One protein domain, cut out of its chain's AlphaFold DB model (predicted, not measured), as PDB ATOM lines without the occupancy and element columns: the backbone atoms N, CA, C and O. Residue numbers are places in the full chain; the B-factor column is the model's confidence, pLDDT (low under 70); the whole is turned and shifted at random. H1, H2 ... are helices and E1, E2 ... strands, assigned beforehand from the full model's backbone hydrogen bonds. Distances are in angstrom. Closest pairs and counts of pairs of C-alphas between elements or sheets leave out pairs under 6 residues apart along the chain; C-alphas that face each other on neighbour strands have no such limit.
ATOM      1  N   ALA A  42      56.697  -3.850  29.700       90.94
ATOM      2  CA  ALA A  42      56.012  -4.413  28.542       90.94
ATOM      3  C   ALA A  42      55.029  -3.399  27.938       90.94
ATOM      4  O   ALA A  42      54.072  -2.984  28.594       90.94
ATOM      5  N   ARG A  43      55.240  -3.034  26.671       93.44
ATOM      6  CA  ARG A  43      54.362  -2.105  25.953       93.44
ATOM      7  C   ARG A  43      53.309  -2.875  25.173       93.44
ATOM      8  O   ARG A  43      53.535  -4.002  24.726       93.44
ATOM      9  N   VAL A  44      52.153  -2.247  24.990       94.12
ATOM     10  CA  VAL A  44      51.041  -2.816  24.227       94.12
ATOM     11  C   VAL A  44      50.900  -2.064  22.913       94.12
ATOM     12  O   VAL A  44      50.740  -0.845  22.889       94.12
ATOM     13  N   TYR A  45      50.942  -2.809  21.815       95.12
ATOM     14  CA  TYR A  45      50.755  -2.285  20.472       95.12
ATOM     15  C   TYR A  45      49.474  -2.830  19.876       95.12
ATOM     16  O   TYR A  45      49.407  -3.995  19.487       95.12
ATOM     17  N   GLU A  46      48.466  -1.973  19.771       94.25
ATOM     18  CA  GLU A  46      47.250  -2.308  19.046       94.25
ATOM     19  C   GLU A  46      47.538  -2.379  17.541       94.25
ATOM     20  O   GLU A  46      48.100  -1.454  16.936       94.25
ATOM     21  N   VAL A  47      47.174  -3.514  16.950       94.12
ATOM     22  CA  VAL A  47      47.349  -3.819  15.535       94.12
ATOM     23  C   VAL A  47      45.978  -4.014  14.909       94.12
ATOM     24  O   VAL A  47      45.123  -4.706  15.455       94.12
ATOM     25  N   LEU A  48      45.792  -3.418  13.738       92.56
ATOM     26  CA  LEU A  48      44.557  -3.422  12.970       92.56
ATOM     27  C   LEU A  48      44.830  -3.911  11.547       92.56
ATOM     28  O   LEU A  48      45.962  -3.901  11.061       92.56
ATOM     29  N   ASP A  49      43.763  -4.274  10.840       91.94
ATOM     30  CA  ASP A  49      43.842  -4.523   9.405       91.94
ATOM     31  C   ASP A  49      44.103  -3.196   8.699       91.94
ATOM     32  O   ASP A  49      43.380  -2.227   8.936       91.94
ATOM     33  N   ALA A  50      45.062  -3.162   7.777       91.31
ATOM     34  CA  ALA A  50      45.215  -2.006   6.905       91.31
ATOM     35  C   ALA A  50      43.946  -1.802   6.048       91.31
ATOM     36  O   ALA A  50      43.261  -2.786   5.708       91.31
ATOM     37  N   PRO A  51      43.615  -0.552   5.675       87.06
ATOM     38  CA  PRO A  51      42.449  -0.264   4.848       87.06
ATOM     39  C   PRO A  51      42.519  -1.045   3.532       87.06
ATOM     40  O   PRO A  51      43.565  -1.128   2.893       87.06
ATOM     41  N   ASN A  52      41.391  -1.635   3.126       87.38
ATOM     42  CA  ASN A  52      41.265  -2.453   1.912       87.38
ATOM     43  C   ASN A  52      42.163  -3.709   1.858       87.38
ATOM     44  O   ASN A  52      42.307  -4.311   0.789       87.38
ATOM     45  N   SER A  53      42.725  -4.154   2.987       90.12
ATOM     46  CA  SER A  53      43.578  -5.344   3.023       90.12
ATOM     47  C   SER A  53      42.817  -6.621   2.639       90.12
ATOM     48  O   SER A  53      41.759  -6.987   3.178       90.12
ATOM     49  N   LYS A  54      43.383  -7.353   1.679       90.69
ATOM     50  CA  LYS A  54      42.886  -8.649   1.203       90.69
ATOM     51  C   LYS A  54      43.885  -9.725   1.595       90.69
ATOM     52  O   LYS A  54      45.051  -9.453   1.808       90.69
ATOM     53  N   ARG A  55      43.466 -10.991   1.614       86.69
ATOM     54  CA  ARG A  55      44.349 -12.112   1.996       86.69
ATOM     55  C   ARG A  55      45.647 -12.212   1.169       86.69
ATOM     56  O   ARG A  55      46.612 -12.780   1.654       86.69
ATOM     57  N   LYS A  56      45.646 -11.698  -0.066       90.50
ATOM     58  CA  LYS A  56      46.810 -11.678  -0.970       90.50
ATOM     59  C   LYS A  56      47.714 -10.448  -0.791       90.50
ATOM     60  O   LYS A  56      48.749 -10.387  -1.439       90.50
ATOM     61  N   THR A  57      47.308  -9.467   0.019       93.00
ATOM     62  CA  THR A  57      48.127  -8.288   0.329       93.00
ATOM     63  C   THR A  57      49.426  -8.739   1.010       93.00
ATOM     64  O   THR A  57      49.378  -9.691   1.795       93.00
ATOM     65  N   PRO A  58      50.576  -8.100   0.734       94.19
ATOM     66  CA  PRO A  58      51.816  -8.379   1.450       94.19
ATOM     67  C   PRO A  58      51.628  -8.265   2.967       94.19
ATOM     68  O   PRO A  58      50.917  -7.384   3.442       94.19
ATOM     69  N   ALA A  59      52.278  -9.132   3.744       93.00
ATOM     70  CA  ALA A  59      52.068  -9.215   5.192       93.00
ATOM     71  C   ALA A  59      52.295  -7.891   5.935       93.00
ATOM     72  O   ALA A  59      51.496  -7.519   6.792       93.00
ATOM     73  N   GLN A  60      53.366  -7.179   5.576       93.06
ATOM     74  CA  GLN A  60      53.721  -5.888   6.169       93.06
ATOM     75  C   GLN A  60      52.718  -4.788   5.813       93.06
ATOM     76  O   GLN A  60      52.544  -3.867   6.594       93.06
ATOM     77  N   GLU A  61      52.024  -4.894   4.680       93.81
ATOM     78  CA  GLU A  61      51.005  -3.931   4.245       93.81
ATOM     79  C   GLU A  61      49.586  -4.344   4.650       93.81
ATOM     80  O   GLU A  61      48.667  -3.536   4.593       93.81
ATOM     81  N   GLY A  62      49.380  -5.609   5.029       94.06
ATOM     82  CA  GLY A  62      48.079  -6.142   5.431       94.06
ATOM     83  C   GLY A  62      47.646  -5.699   6.829       94.06
ATOM     84  O   GLY A  62      46.456  -5.737   7.143       94.06
ATOM     85  N   LEU A  63      48.602  -5.256   7.645       95.12
ATOM     86  CA  LEU A  63      48.405  -4.793   9.013       95.12
ATOM     87  C   LEU A  63      48.944  -3.375   9.186       95.12
ATOM     88  O   LEU A  63      49.859  -2.954   8.484       95.12
ATOM     89  N   MET A  64      48.400  -2.658  10.162       95.00
ATOM     90  CA  MET A  64      48.905  -1.362  10.607       95.00
ATOM     91  C   MET A  64      48.787  -1.238  12.123       95.00
ATOM     92  O   MET A  64      47.954  -1.895  12.743       95.00
ATOM     93  N   PHE A  65      49.607  -0.383  12.723       95.31
ATOM     94  CA  PHE A  65      49.407   0.012  14.115       95.31
ATOM     95  C   PHE A  65      48.228   0.984  14.217       95.31
ATOM     96  O   PHE A  65      48.098   1.863  13.366       95.31
ATOM     97  N   ALA A  66      47.410   0.864  15.266       92.62
ATOM     98  CA  ALA A  66      46.341   1.831  15.531       92.62
ATOM     99  C   ALA A  66      46.920   3.234  15.769       92.62
ATOM    100  O   ALA A  66      46.503   4.217  15.161       92.62
ATOM    101  N   ASN A  67      47.974   3.310  16.588       91.88
ATOM    102  CA  ASN A  67      48.789   4.509  16.708       91.88
ATOM    103  C   ASN A  67      49.823   4.552  15.571       91.88
ATOM    104  O   ASN A  67      50.834   3.842  15.618       91.88
ATOM    105  N   VAL A  68      49.558   5.416  14.589       89.69
ATOM    106  CA  VAL A  68      50.349   5.599  13.363       89.69
ATOM    107  C   VAL A  68      51.652   6.380  13.560       89.69
ATOM    108  O   VAL A  68      52.432   6.503  12.612       89.69
ATOM    109  N   HIS A  69      51.933   6.879  14.764       91.19
ATOM    110  CA  HIS A  69      53.182   7.579  15.037       91.19
ATOM    111  C   HIS A  69      54.363   6.597  15.066       91.19
ATOM    112  O   HIS A  69      54.304   5.585  15.780       91.19
ATOM    113  N   PRO A  70      55.438   6.867  14.297       90.94
ATOM    114  CA  PRO A  70      56.683   6.126  14.423       90.94
ATOM    115  C   PRO A  70      57.207   6.238  15.849       90.94
ATOM    116  O   PRO A  70      57.224   7.325  16.425       90.94
ATOM    117  N   MET A 105      59.766  -8.484  20.945       95.12
ATOM    118  CA  MET A 105      58.703  -9.498  20.848       95.12
ATOM    119  C   MET A 105      58.693 -10.514  22.000       95.12
ATOM    120  O   MET A 105      57.712 -11.247  22.155       95.12
ATOM    121  N   ALA A 106      59.753 -10.563  22.814       92.56
ATOM    122  CA  ALA A 106      59.775 -11.386  24.015       92.56
ATOM    123  C   ALA A 106      59.035 -10.727  25.191       92.56
ATOM    124  O   ALA A 106      58.578 -11.451  26.084       92.56
ATOM    125  N   ARG A 107      58.914  -9.391  25.188       92.31
ATOM    126  CA  ARG A 107      58.343  -8.586  26.278       92.31
ATOM    127  C   ARG A 107      57.060  -7.857  25.890       92.31
ATOM    128  O   ARG A 107      56.079  -7.947  26.629       92.31
ATOM    129  N   ASP A 108      57.082  -7.156  24.762       95.44
ATOM    130  CA  ASP A 108      55.973  -6.369  24.231       95.44
ATOM    131  C   ASP A 108      54.824  -7.268  23.758       95.44
ATOM    132  O   ASP A 108      55.001  -8.433  23.391       95.44
ATOM    133  N   ILE A 109      53.619  -6.704  23.761       95.50
ATOM    134  CA  ILE A 109      52.377  -7.414  23.467       95.50
ATOM    135  C   ILE A 109      51.742  -6.798  22.223       95.50
ATOM    136  O   ILE A 109      51.488  -5.594  22.172       95.50
ATOM    137  N   LEU A 110      51.433  -7.635  21.232       95.38
ATOM    138  CA  LEU A 110      50.583  -7.234  20.113       95.38
ATOM    139  C   LEU A 110      49.120  -7.483  20.488       95.38
ATOM    140  O   LEU A 110      48.728  -8.617  20.781       95.38
ATOM    141  N   LEU A 111      48.333  -6.412  20.487       94.06
ATOM    142  CA  LEU A 111      46.918  -6.415  20.819       94.06
ATOM    143  C   LEU A 111      46.073  -6.446  19.544       94.06
ATOM    144  O   LEU A 111      46.130  -5.551  18.706       94.06
ATOM    145  N   LEU A 112      45.273  -7.499  19.424       91.38
ATOM    146  CA  LEU A 112      44.292  -7.728  18.372       91.38
ATOM    147  C   LEU A 112      42.884  -7.438  18.917       91.38
ATOM    148  O   LEU A 112      42.028  -8.322  18.981       91.38
ATOM    149  N   GLU A 113      42.656  -6.196  19.331       81.75
ATOM    150  CA  GLU A 113      41.406  -5.733  19.945       81.75
ATOM    151  C   GLU A 113      40.172  -5.770  19.022       81.75
ATOM    152  O   GLU A 113      39.182  -6.404  19.394       81.75
ATOM    153  N   PRO A 114      40.188  -5.238  17.781       74.50
ATOM    154  CA  PRO A 114      38.982  -5.158  16.938       74.50
ATOM    155  C   PRO A 114      38.574  -6.506  16.312       74.50
ATOM    156  O   PRO A 114      37.722  -6.572  15.417       74.50
ATOM    157  N   TYR A 115      39.233  -7.600  16.695       79.38
ATOM    158  CA  TYR A 115      39.162  -8.890  16.017       79.38
ATOM    159  C   TYR A 115      38.160  -9.861  16.643       79.38
ATOM    160  O   TYR A 115      38.348 -11.075  16.601       79.38
ATOM    161  N   LEU A 116      37.023  -9.338  17.108       71.94
ATOM    162  CA  LEU A 116      35.865 -10.150  17.496       71.94
ATOM    163  C   LEU A 116      35.390 -11.027  16.319       71.94
ATOM    164  O   LEU A 116      34.958 -12.165  16.476       71.94
ATOM    165  N   LEU A 117      35.530 -10.554  15.080       77.81
ATOM    166  CA  LEU A 117      35.177 -11.355  13.911       77.81
ATOM    167  C   LEU A 117      36.261 -12.397  13.595       77.81
ATOM    168  O   LEU A 117      37.331 -12.065  13.083       77.81
ATOM    169  N   VAL A 118      35.924 -13.680  13.762       80.94
ATOM    170  CA  VAL A 118      36.802 -14.848  13.523       80.94
ATOM    171  C   VAL A 118      37.535 -14.790  12.173       80.94
ATOM    172  O   VAL A 118      38.726 -15.087  12.085       80.94
ATOM    173  N   LYS A 119      36.853 -14.359  11.101       85.19
ATOM    174  CA  LYS A 119      37.467 -14.213   9.767       85.19
ATOM    175  C   LYS A 119      38.587 -13.168   9.750       85.19
ATOM    176  O   LYS A 119      39.619 -13.406   9.123       85.19
ATOM    177  N   ARG A 120      38.384 -12.028  10.418       87.31
ATOM    178  CA  ARG A 120      39.389 -10.963  10.513       87.31
ATOM    179  C   ARG A 120      40.560 -11.421  11.379       87.31
ATOM    180  O   ARG A 120      41.697 -11.272  10.950       87.31
ATOM    181  N   LEU A 121      40.283 -12.085  12.505       89.00
ATOM    182  CA  LEU A 121      41.316 -12.644  13.381       89.00
ATOM    183  C   LEU A 121      42.232 -13.620  12.632       89.00
ATOM    184  O   LEU A 121      43.451 -13.486  12.664       89.00
ATOM    185  N   HIS A 122      41.664 -14.579  11.895       89.50
ATOM    186  CA  HIS A 122      42.474 -15.516  11.112       89.50
ATOM    187  C   HIS A 122      43.312 -14.824  10.036       89.50
ATOM    188  O   HIS A 122      44.430 -15.264   9.769       89.50
ATOM    189  N   ARG A 123      42.786 -13.765   9.410       91.62
ATOM    190  CA  ARG A 123      43.536 -12.974   8.432       91.62
ATOM    191  C   ARG A 123      44.703 -12.241   9.097       91.62
ATOM    192  O   ARG A 123      45.810 -12.316   8.576       91.62
ATOM    193  N   ALA A 124      44.483 -11.618  10.250       93.56
ATOM    194  CA  ALA A 124      45.543 -10.948  10.993       93.56
ATOM    195  C   ALA A 124      46.642 -11.929  11.414       93.56
ATOM    196  O   ALA A 124      47.807 -11.728  11.082       93.56
ATOM    197  N   LEU A 125      46.265 -13.063  12.013       94.31
ATOM    198  CA  LEU A 125      47.209 -14.126  12.369       94.31
ATOM    199  C   LEU A 125      47.952 -14.679  11.143       94.31
ATOM    200  O   LEU A 125      49.121 -15.042  11.241       94.31
ATOM    201  N   HIS A 126      47.301 -14.730   9.976       95.00
ATOM    202  CA  HIS A 126      47.959 -15.119   8.732       95.00
ATOM    203  C   HIS A 126      49.056 -14.128   8.331       95.00
ATOM    204  O   HIS A 126      50.169 -14.574   8.058       95.00
ATOM    205  N   PHE A 127      48.780 -12.823   8.347       96.44
ATOM    206  CA  PHE A 127      49.797 -11.806   8.076       96.44
ATOM    207  C   PHE A 127      50.920 -11.838   9.113       96.44
ATOM    208  O   PHE A 127      52.085 -11.912   8.743       96.44
ATOM    209  N   MET A 128      50.591 -11.905  10.403       96.19
ATOM    210  CA  MET A 128      51.589 -12.008  11.474       96.19
ATOM    211  C   MET A 128      52.497 -13.231  11.298       96.19
ATOM    212  O   MET A 128      53.707 -13.121  11.462       96.19
ATOM    213  N   SER A 129      51.943 -14.377  10.885       96.50
ATOM    214  CA  SER A 129      52.724 -15.596  10.621       96.50
ATOM    215  C   SER A 129      53.667 -15.486   9.417       96.50
ATOM    216  O   SER A 129      54.555 -16.316   9.263       96.50
ATOM    217  N   GLN A 130      53.479 -14.491   8.550       96.50
ATOM    218  CA  GLN A 130      54.366 -14.227   7.416       96.50
ATOM    219  C   GLN A 130      55.477 -13.228   7.756       96.50
ATOM    220  O   GLN A 130      56.424 -13.111   6.985       96.50
ATOM    221  N   ILE A 131      55.394 -12.524   8.889       96.88
ATOM    222  CA  ILE A 131      56.414 -11.571   9.337       96.88
ATOM    223  C   ILE A 131      57.396 -12.325  10.246       96.88
ATOM    224  O   ILE A 131      57.017 -12.652  11.371       96.88
ATOM    225  N   PRO A 132      58.653 -12.587   9.824       96.81
ATOM    226  CA  PRO A 132      59.574 -13.443  10.580       96.81
ATOM    227  C   PRO A 132      59.829 -12.947  12.005       96.81
ATOM    228  O   PRO A 132      59.800 -13.731  12.949       96.81
ATOM    229  N   LEU A 133      59.980 -11.627  12.177       96.50
ATOM    230  CA  LEU A 133      60.194 -11.017  13.489       96.50
ATOM    231  C   LEU A 133      59.077 -11.381  14.478       96.50
ATOM    232  O   LEU A 133      59.377 -11.743  15.612       96.50
ATOM    233  N   VAL A 134      57.817 -11.328  14.038       97.06
ATOM    234  CA  VAL A 134      56.647 -11.656  14.867       97.06
ATOM    235  C   VAL A 134      56.501 -13.169  15.005       97.06
ATOM    236  O   VAL A 134      56.377 -13.665  16.120       97.06
ATOM    237  N   ARG A 135      56.554 -13.911  13.892       96.88
ATOM    238  CA  ARG A 135      56.403 -15.371  13.864       96.88
ATOM    239  C   ARG A 135      57.354 -16.052  14.843       96.88
ATOM    240  O   ARG A 135      56.912 -16.854  15.659       96.88
ATOM    241  N   ASP A 136      58.636 -15.715  14.769       96.81
ATOM    242  CA  ASP A 136      59.688 -16.477  15.439       96.81
ATOM    243  C   ASP A 136      59.926 -16.018  16.883       96.81
ATOM    244  O   ASP A 136      60.477 -16.780  17.677       96.81
ATOM    245  N   ASN A 137      59.496 -14.803  17.250       96.56
ATOM    246  CA  ASN A 137      59.837 -14.207  18.546       96.56
ATOM    247  C   ASN A 137      58.648 -13.818  19.425       96.56
ATOM    248  O   ASN A 137      58.873 -13.596  20.610       96.56
ATOM    249  N   ALA A 138      57.415 -13.748  18.907       95.00
ATOM    250  CA  ALA A 138      56.263 -13.364  19.720       95.00
ATOM    251  C   ALA A 138      55.996 -14.392  20.830       95.00
ATOM    252  O   ALA A 138      55.683 -15.553  20.562       95.00
ATOM    253  N   THR A 139      56.097 -13.954  22.086       95.38
ATOM    254  CA  THR A 139      55.831 -14.796  23.267       95.38
ATOM    255  C   THR A 139      54.435 -14.591  23.841       95.38
ATOM    256  O   THR A 139      53.895 -15.498  24.485       95.38
ATOM    257  N   ARG A 140      53.852 -13.412  23.606       94.50
ATOM    258  CA  ARG A 140      52.569 -12.975  24.157       94.50
ATOM    259  C   ARG A 140      51.726 -12.321  23.071       94.50
ATOM    260  O   ARG A 140      52.217 -11.480  22.325       94.50
ATOM    261  N   LEU A 141      50.448 -12.675  23.017       93.50
ATOM    262  CA  LEU A 141      49.451 -12.006  22.182       93.50
ATOM    263  C   LEU A 141      48.235 -11.664  23.031       93.50
ATOM    264  O   LEU A 141      47.868 -12.442  23.911       93.50
ATOM    265  N   ALA A 142      47.603 -10.531  22.751       91.88
ATOM    266  CA  ALA A 142      46.356 -10.140  23.390       91.88
ATOM    267  C   ALA A 142      45.212 -10.113  22.373       91.88
ATOM    268  O   ALA A 142      45.378  -9.625  21.257       91.88
ATOM    269  N   LEU A 143      44.054 -10.651  22.751       88.62
ATOM    270  CA  LEU A 143      42.838 -10.689  21.944       88.62
ATOM    271  C   LEU A 143      41.732  -9.914  22.662       88.62
ATOM    272  O   LEU A 143      41.496 -10.141  23.851       88.62
ATOM    273  N   GLY A 144      41.039  -9.039  21.937       81.69
ATOM    274  CA  GLY A 144      39.846  -8.374  22.456       81.69
ATOM    275  C   GLY A 144      38.686  -9.355  22.617       81.69
ATOM    276  O   GLY A 144      38.480 -10.237  21.783       81.69
ATOM    277  N   THR A 145      37.917  -9.208  23.687       75.62
ATOM    278  CA  THR A 145      36.688  -9.956  23.976       75.62
ATOM    279  C   THR A 145      35.562  -8.972  24.257       75.62
ATOM    280  O   THR A 145      35.802  -7.880  24.765       75.62
ATOM    281  N   SER A 146      34.331  -9.343  23.919       65.50
ATOM    282  CA  SER A 146      33.162  -8.487  24.121       65.50
ATOM    283  C   SER A 146      32.367  -8.940  25.342       65.50
ATOM    284  O   SER A 146      32.156 -10.145  25.528       65.50
ATOM    285  N   TYR A 147      31.865  -7.990  26.124       59.19
ATOM    286  CA  TYR A 147      30.825  -8.250  27.116       59.19
ATOM    287  C   TYR A 147      29.441  -8.258  26.443       59.19
ATOM    288  O   TYR A 147      29.152  -7.404  25.608       59.19
ATOM    289  N   GLY A 148      28.600  -9.249  26.749       57.25
ATOM    290  CA  GLY A 148      27.266  -9.391  26.154       57.25
ATOM    291  C   GLY A 148      26.129  -9.029  27.114       57.25
ATOM    292  O   GLY A 148      26.308  -9.011  28.324       57.25
ATOM    293  N   ILE A 149      24.926  -8.828  26.561       52.75
ATOM    294  CA  ILE A 149      23.664  -8.610  27.311       52.75
ATOM    295  C   ILE A 149      23.288  -9.845  28.166       52.75
ATOM    296  O   ILE A 149      22.547  -9.744  29.139       52.75
ATOM    297  N   TYR A 150      23.837 -11.018  27.838       51.56
ATOM    298  CA  TYR A 150      23.771 -12.220  28.672       51.56
ATOM    299  C   TYR A 150      25.008 -12.293  29.578       51.56
ATOM    300  O   TYR A 150      26.104 -12.022  29.088       51.56
ATOM    301  N   PRO A 151      24.878 -12.698  30.855       52.12
ATOM    302  CA  PRO A 151      25.947 -12.573  31.840       52.12
ATOM    303  C   PRO A 151      27.167 -13.402  31.427       52.12
ATOM    304  O   PRO A 151      27.159 -14.632  31.520       52.12
ATOM    305  N   GLY A 152      28.220 -12.733  30.955       58.31
ATOM    306  CA  GLY A 152      29.493 -13.386  30.687       58.31
ATOM    307  C   GLY A 152      30.414 -12.663  29.710       58.31
ATOM    308  O   GLY A 152      29.994 -11.932  28.816       58.31
ATOM    309  N   ILE A 153      31.705 -12.947  29.873       59.91
ATOM    310  CA  ILE A 153      32.759 -12.606  28.916       59.91
ATOM    311  C   ILE A 153      32.611 -13.535  27.709       59.91
ATOM    312  O   ILE A 153      32.651 -14.760  27.855       59.91
ATOM    313  N   PHE A 154      32.451 -12.971  26.510       62.22
ATOM    314  CA  PHE A 154      32.320 -13.743  25.281       62.22
ATOM    315  C   PHE A 154      33.432 -13.387  24.293       62.22
ATOM    316  O   PHE A 154      33.514 -12.274  23.781       62.22
ATOM    317  N   HIS A 155      34.265 -14.374  23.964       68.38
ATOM    318  CA  HIS A 155      35.112 -14.302  22.778       68.38
ATOM    319  C   HIS A 155      34.474 -15.124  21.648       68.38
ATOM    320  O   HIS A 155      34.156 -16.296  21.872       68.38
ATOM    321  N   PRO A 156      34.351 -14.602  20.417       64.50
ATOM    322  CA  PRO A 156      33.688 -15.313  19.317       64.50
ATOM    323  C   PRO A 156      34.347 -16.625  18.885       64.50
ATOM    324  O   PRO A 156      33.738 -17.388  18.140       64.50
ATOM    325  N   VAL A 157      35.564 -16.914  19.362       63.78
ATOM    326  CA  VAL A 157      36.214 -18.229  19.208       63.78
ATOM    327  C   VAL A 157      36.154 -19.098  20.477       63.78
ATOM    328  O   VAL A 157      36.300 -20.308  20.372       63.78
ATOM    329  N   LEU A 158      35.880 -18.539  21.663       64.81
ATOM    330  CA  LEU A 158      35.784 -19.299  22.928       64.81
ATOM    331  C   LEU A 158      34.345 -19.501  23.437       64.81
ATOM    332  O   LEU A 158      34.128 -20.194  24.425       64.81
ATOM    333  N   GLY A 159      33.355 -18.883  22.796       64.62
ATOM    334  CA  GLY A 159      31.960 -18.929  23.215       64.62
ATOM    335  C   GLY A 159      31.294 -20.311  23.152       64.62
ATOM    336  O   GLY A 159      31.679 -21.182  22.373       64.62
ATOM    337  N   ARG A 160      30.194 -20.487  23.903       56.12
ATOM    338  CA  ARG A 160      29.433 -21.757  24.008       56.12
ATOM    339  C   ARG A 160      28.941 -22.344  22.674       56.12
ATOM    340  O   ARG A 160      28.687 -23.540  22.606       56.12
ATOM    341  N   LYS A 161      28.783 -21.527  21.626       59.81
ATOM    342  CA  LYS A 161      28.300 -21.939  20.291       59.81
ATOM    343  C   LYS A 161      29.381 -21.856  19.205       59.81
ATOM    344  O   LYS A 161      29.070 -21.632  18.037       59.81
ATOM    345  N   VAL A 162      30.657 -21.995  19.558       61.34
ATOM    346  CA  VAL A 162      31.724 -21.983  18.551       61.34
ATOM    347  C   VAL A 162      31.867 -23.364  17.925       61.34
ATOM    348  O   VAL A 162      32.060 -24.369  18.604       61.34
ATOM    349  N   SER A 163      31.775 -23.416  16.594       66.75
ATOM    350  CA  SER A 163      32.053 -24.635  15.833       66.75
ATOM    351  C   SER A 163      33.454 -25.154  16.173       66.75
ATOM    352  O   SER A 163      34.422 -24.394  16.091       66.75
ATOM    353  N   LYS A 164      33.584 -26.459  16.462       72.88
ATOM    354  CA  LYS A 164      34.881 -27.145  16.649       72.88
ATOM    355  C   LYS A 164      35.887 -26.803  15.535       72.88
ATOM    356  O   LYS A 164      37.083 -26.698  15.785       72.88
ATOM    357  N   ASN A 165      35.389 -26.545  14.322       78.94
ATOM    358  CA  ASN A 165      36.187 -26.149  13.164       78.94
ATOM    359  C   ASN A 165      36.875 -24.777  13.338       78.94
ATOM    360  O   ASN A 165      38.022 -24.605  12.940       78.94
ATOM    361  N   ASN A 166      36.211 -23.794  13.959       77.50
ATOM    362  CA  ASN A 166      36.796 -22.467  14.195       77.50
ATOM    363  C   ASN A 166      37.899 -22.520  15.255       77.50
ATOM    364  O   ASN A 166      38.945 -21.902  15.076       77.50
ATOM    365  N   MET A 167      37.693 -23.305  16.318       80.94
ATOM    366  CA  MET A 167      38.723 -23.536  17.331       80.94
ATOM    367  C   MET A 167      39.944 -24.237  16.727       80.94
ATOM    368  O   MET A 167      41.066 -23.767  16.893       80.94
ATOM    369  N   GLY A 168      39.729 -25.300  15.944       84.12
ATOM    370  CA  GLY A 168      40.809 -25.996  15.240       84.12
ATOM    371  C   GLY A 168      41.604 -25.068  14.318       84.12
ATOM    372  O   GLY A 168      42.831 -25.079  14.341       84.12
ATOM    373  N   LYS A 169      40.925 -24.190  13.567       87.06
ATOM    374  CA  LYS A 169      41.584 -23.172  12.733       87.06
ATOM    375  C   LYS A 169      42.358 -22.141  13.550       87.06
ATOM    376  O   LYS A 169      43.412 -21.697  13.101       87.06
ATOM    377  N   LEU A 170      41.855 -21.737  14.717       86.12
ATOM    378  CA  LEU A 170      42.555 -20.785  15.580       86.12
ATOM    379  C   LEU A 170      43.833 -21.417  16.113       86.12
ATOM    380  O   LEU A 170      44.899 -20.839  15.934       86.12
ATOM    381  N   LEU A 171      43.734 -22.617  16.682       88.69
ATOM    382  CA  LEU A 171      44.886 -23.358  17.183       88.69
ATOM    383  C   LEU A 171      45.905 -23.620  16.071       88.69
ATOM    384  O   LEU A 171      47.089 -23.390  16.278       88.69
ATOM    385  N   ALA A 172      45.463 -23.987  14.864       91.19
ATOM    386  CA  ALA A 172      46.349 -24.152  13.711       91.19
ATOM    387  C   ALA A 172      47.042 -22.843  13.286       91.19
ATOM    388  O   ALA A 172      48.180 -22.866  12.823       91.19
ATOM    389  N   SER A 173      46.378 -21.692  13.429       91.88
ATOM    390  CA  SER A 173      47.009 -20.388  13.199       91.88
ATOM    391  C   SER A 173      47.991 -20.014  14.309       91.88
ATOM    392  O   SER A 173      49.064 -19.509  13.999       91.88
ATOM    393  N   LEU A 174      47.650 -20.273  15.574       91.94
ATOM    394  CA  LEU A 174      48.505 -19.985  16.730       91.94
ATOM    395  C   LEU A 174      49.728 -20.911  16.798       91.94
ATOM    396  O   LEU A 174      50.803 -20.477  17.194       91.94
ATOM    397  N   ALA A 175      49.611 -22.151  16.318       94.19
ATOM    398  CA  ALA A 175      50.717 -23.105  16.233       94.19
ATOM    399  C   ALA A 175      51.862 -22.643  15.313       94.19
ATOM    400  O   ALA A 175      52.959 -23.187  15.368       94.19
ATOM    401  N   LYS A 176      51.632 -21.624  14.474       95.88
ATOM    402  CA  LYS A 176      52.669 -21.025  13.617       95.88
ATOM    403  C   LYS A 176      53.660 -20.150  14.386       95.88
ATOM    404  O   LYS A 176      54.650 -19.733  13.795       95.88
ATOM    405  N   PHE A 177      53.387 -19.854  15.656       96.25
ATOM    406  CA  PHE A 177      54.228 -19.033  16.522       96.25
ATOM    407  C   PHE A 177      54.924 -19.943  17.549       96.25
ATOM    408  O   PHE A 177      54.373 -20.179  18.624       96.25
ATOM    409  N   PRO A 178      56.121 -20.486  17.253       95.31
ATOM    410  CA  PRO A 178      56.761 -21.513  18.083       95.31
ATOM    411  C   PRO A 178      57.103 -21.051  19.505       95.31
ATOM    412  O   PRO A 178      57.235 -21.877  20.404       95.31
ATOM    413  N   ARG A 179      57.265 -19.739  19.725       95.50
ATOM    414  CA  ARG A 179      57.610 -19.167  21.036       95.50
ATOM    415  C   ARG A 179      56.412 -18.597  21.792       95.50
ATOM    416  O   ARG A 179      56.609 -18.092  22.898       95.50
ATOM    417  N   LEU A 180      55.202 -18.692  21.240       94.81
ATOM    418  CA  LEU A 180      53.994 -18.176  21.872       94.81
ATOM    419  C   LEU A 180      53.660 -19.005  23.117       94.81
ATOM    420  O   LEU A 180      53.366 -20.194  23.025       94.81
ATOM    421  N   LYS A 181      53.706 -18.367  24.289       92.62
ATOM    422  CA  LYS A 181      53.456 -19.006  25.594       92.62
ATOM    423  C   LYS A 181      52.178 -18.515  26.252       92.62
ATOM    424  O   LYS A 181      51.579 -19.238  27.040       92.62
ATOM    425  N   THR A 182      51.779 -17.279  25.967       92.75
ATOM    426  CA  THR A 182      50.684 -16.624  26.683       92.75
ATOM    427  C   THR A 182      49.733 -15.958  25.705       92.75
ATOM    428  O   THR A 182      50.146 -15.181  24.844       92.75
ATOM    429  N   LEU A 183      48.445 -16.247  25.871       89.88
ATOM    430  CA  LEU A 183      47.358 -15.579  25.174       89.88
ATOM    431  C   LEU A 183      46.520 -14.838  26.214       89.88
ATOM    432  O   LEU A 183      45.985 -15.455  27.134       89.88
ATOM    433  N   ILE A 184      46.459 -13.519  26.093       89.62
ATOM    434  CA  ILE A 184      45.757 -12.629  27.015       89.62
ATOM    435  C   ILE A 184      44.409 -12.285  26.389       89.62
ATOM    436  O   ILE A 184      44.336 -11.952  25.210       89.62
ATOM    437  N   PHE A 185      43.339 -12.354  27.172       85.50
ATOM    438  CA  PHE A 185      42.008 -11.948  26.736       85.50
ATOM    439  C   PHE A 185      41.641 -10.648  27.441       85.50
ATOM    440  O   PHE A 185      41.514 -10.626  28.663       85.50
ATOM    441  N   ILE A 186      41.512  -9.569  26.672       83.00
ATOM    442  CA  ILE A 186      41.134  -8.250  27.185       83.00
ATOM    443  C   ILE A 186      39.619  -8.125  27.094       83.00
ATOM    444  O   ILE A 186      39.031  -8.407  26.050       83.00
ATOM    445  N   VAL A 187      38.966  -7.753  28.191       73.81
ATOM    446  CA  VAL A 187      37.509  -7.587  28.240       73.81
ATOM    447  C   VAL A 187      37.166  -6.141  27.939       73.81
ATOM    448  O   VAL A 187      37.482  -5.256  28.728       73.81
ATOM    449  N   HIS A 188      36.504  -5.919  26.805       64.75
ATOM    450  CA  HIS A 188      35.969  -4.616  26.450       64.75
ATOM    451  C   HIS A 188      34.599  -4.446  27.113       64.75
ATOM    452  O   HIS A 188      33.654  -5.183  26.812       64.75
ATOM    453  N   GLN A 189      34.491  -3.484  28.027       55.50
ATOM    454  CA  GLN A 189      33.213  -3.050  28.580       55.50
ATOM    455  C   GLN A 189      32.763  -1.810  27.799       55.50
ATOM    456  O   GLN A 189      33.131  -0.688  28.130       55.50
TER     457      GLN A 189
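What this domain is: This is residues 42 to 70 and 105 to 189 of the 233 residues of the protein "780d9dfd-6215-450b-a557-ded44a84f02c" of Thermothielavioides terrestris (UniProt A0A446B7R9). A strongly twisted five-stranded sheet has H2 across one face, making two layers; H4 runs side by side with H2, H1 packs on H2, and H3 makes a corner at its end. Residues 159 to 164 stick out. The printed part has 114 residues, class mixed, with four named helices and five named strands in the order E1 H1 E2 E3 H2 H3 E4 H4 E5. The mixed sheet's order is E2 E1 E3 E4 E5. The whole is compact, radius of gyration of the C-alphas 13.9 A, spanning 40 by 31 by 29 A.

How they stand to each other: E1, residues 44 to 49, is antiparallel to E2, residues 63 to 65, and parallel to E3, residues 109 to 112; within hydrogen-bond range are N 48 and O 64, 2.8 A, and N 45 and O 109, 2.9 A. E4, residues 140 to 147, is parallel to E3, with N 112 and O 142 at 2.8 A, and to E5, residues 182 to 188, with N 145 and O 186 at 2.7 A. H2, residues 118 to 130, the hub, is over E1 at a height over the sheet of 8.4 A, and only just across the strands, at 62 degrees to E1 on the local plane. H1, residues 59 to 62, touches H2, closest C-alphas Ala 59 and Phe 127, 4.5 A. H3, residues 132 to 137, only just touches H2, only at the corner, with 3 pairs of C-alphas within 8 A, the closest those of Ser 129 and Arg 135, 4.9 A; H2 touches H3 with residues 128 to 129 alone. H4, residues 164 to 174, touches H2 at a shallow tilt of 25 degrees, the same way, closest C-alphas Leu 125 and Ser 173, 6.3 A. E3, H2 H3, E4 and E4, H4, E5 are strand-helix-strand units, parallel neighbour strands joined through helices, with right-handed crossovers. Every O i to N i+4 pair is within hydrogen-bond range in H2, H3 and H4; H1 is too short for one.

Where its parts are: E1 begins at C-alpha 44 (51.041, -2.816, 24.227) and is 16.6 A long. H2 is 18.6 A, E4 22.4 A and H4 15.4 A long. E5, 19.0 A, ends at C-alpha 188 (35.969, -4.616, 26.450).

The domain as a whole: The two C-alphas farthest apart, of Pro 70 and Lys 161, are 40.3 A apart. Residues 71 to 104 are not printed; C-alphas 70 and 105 are 17.0 A apart across the cut. The link from E4 to H4 is long, 16 residues. In this model pLDDT is under 70 at residues 146 to 163 and 188 to 189.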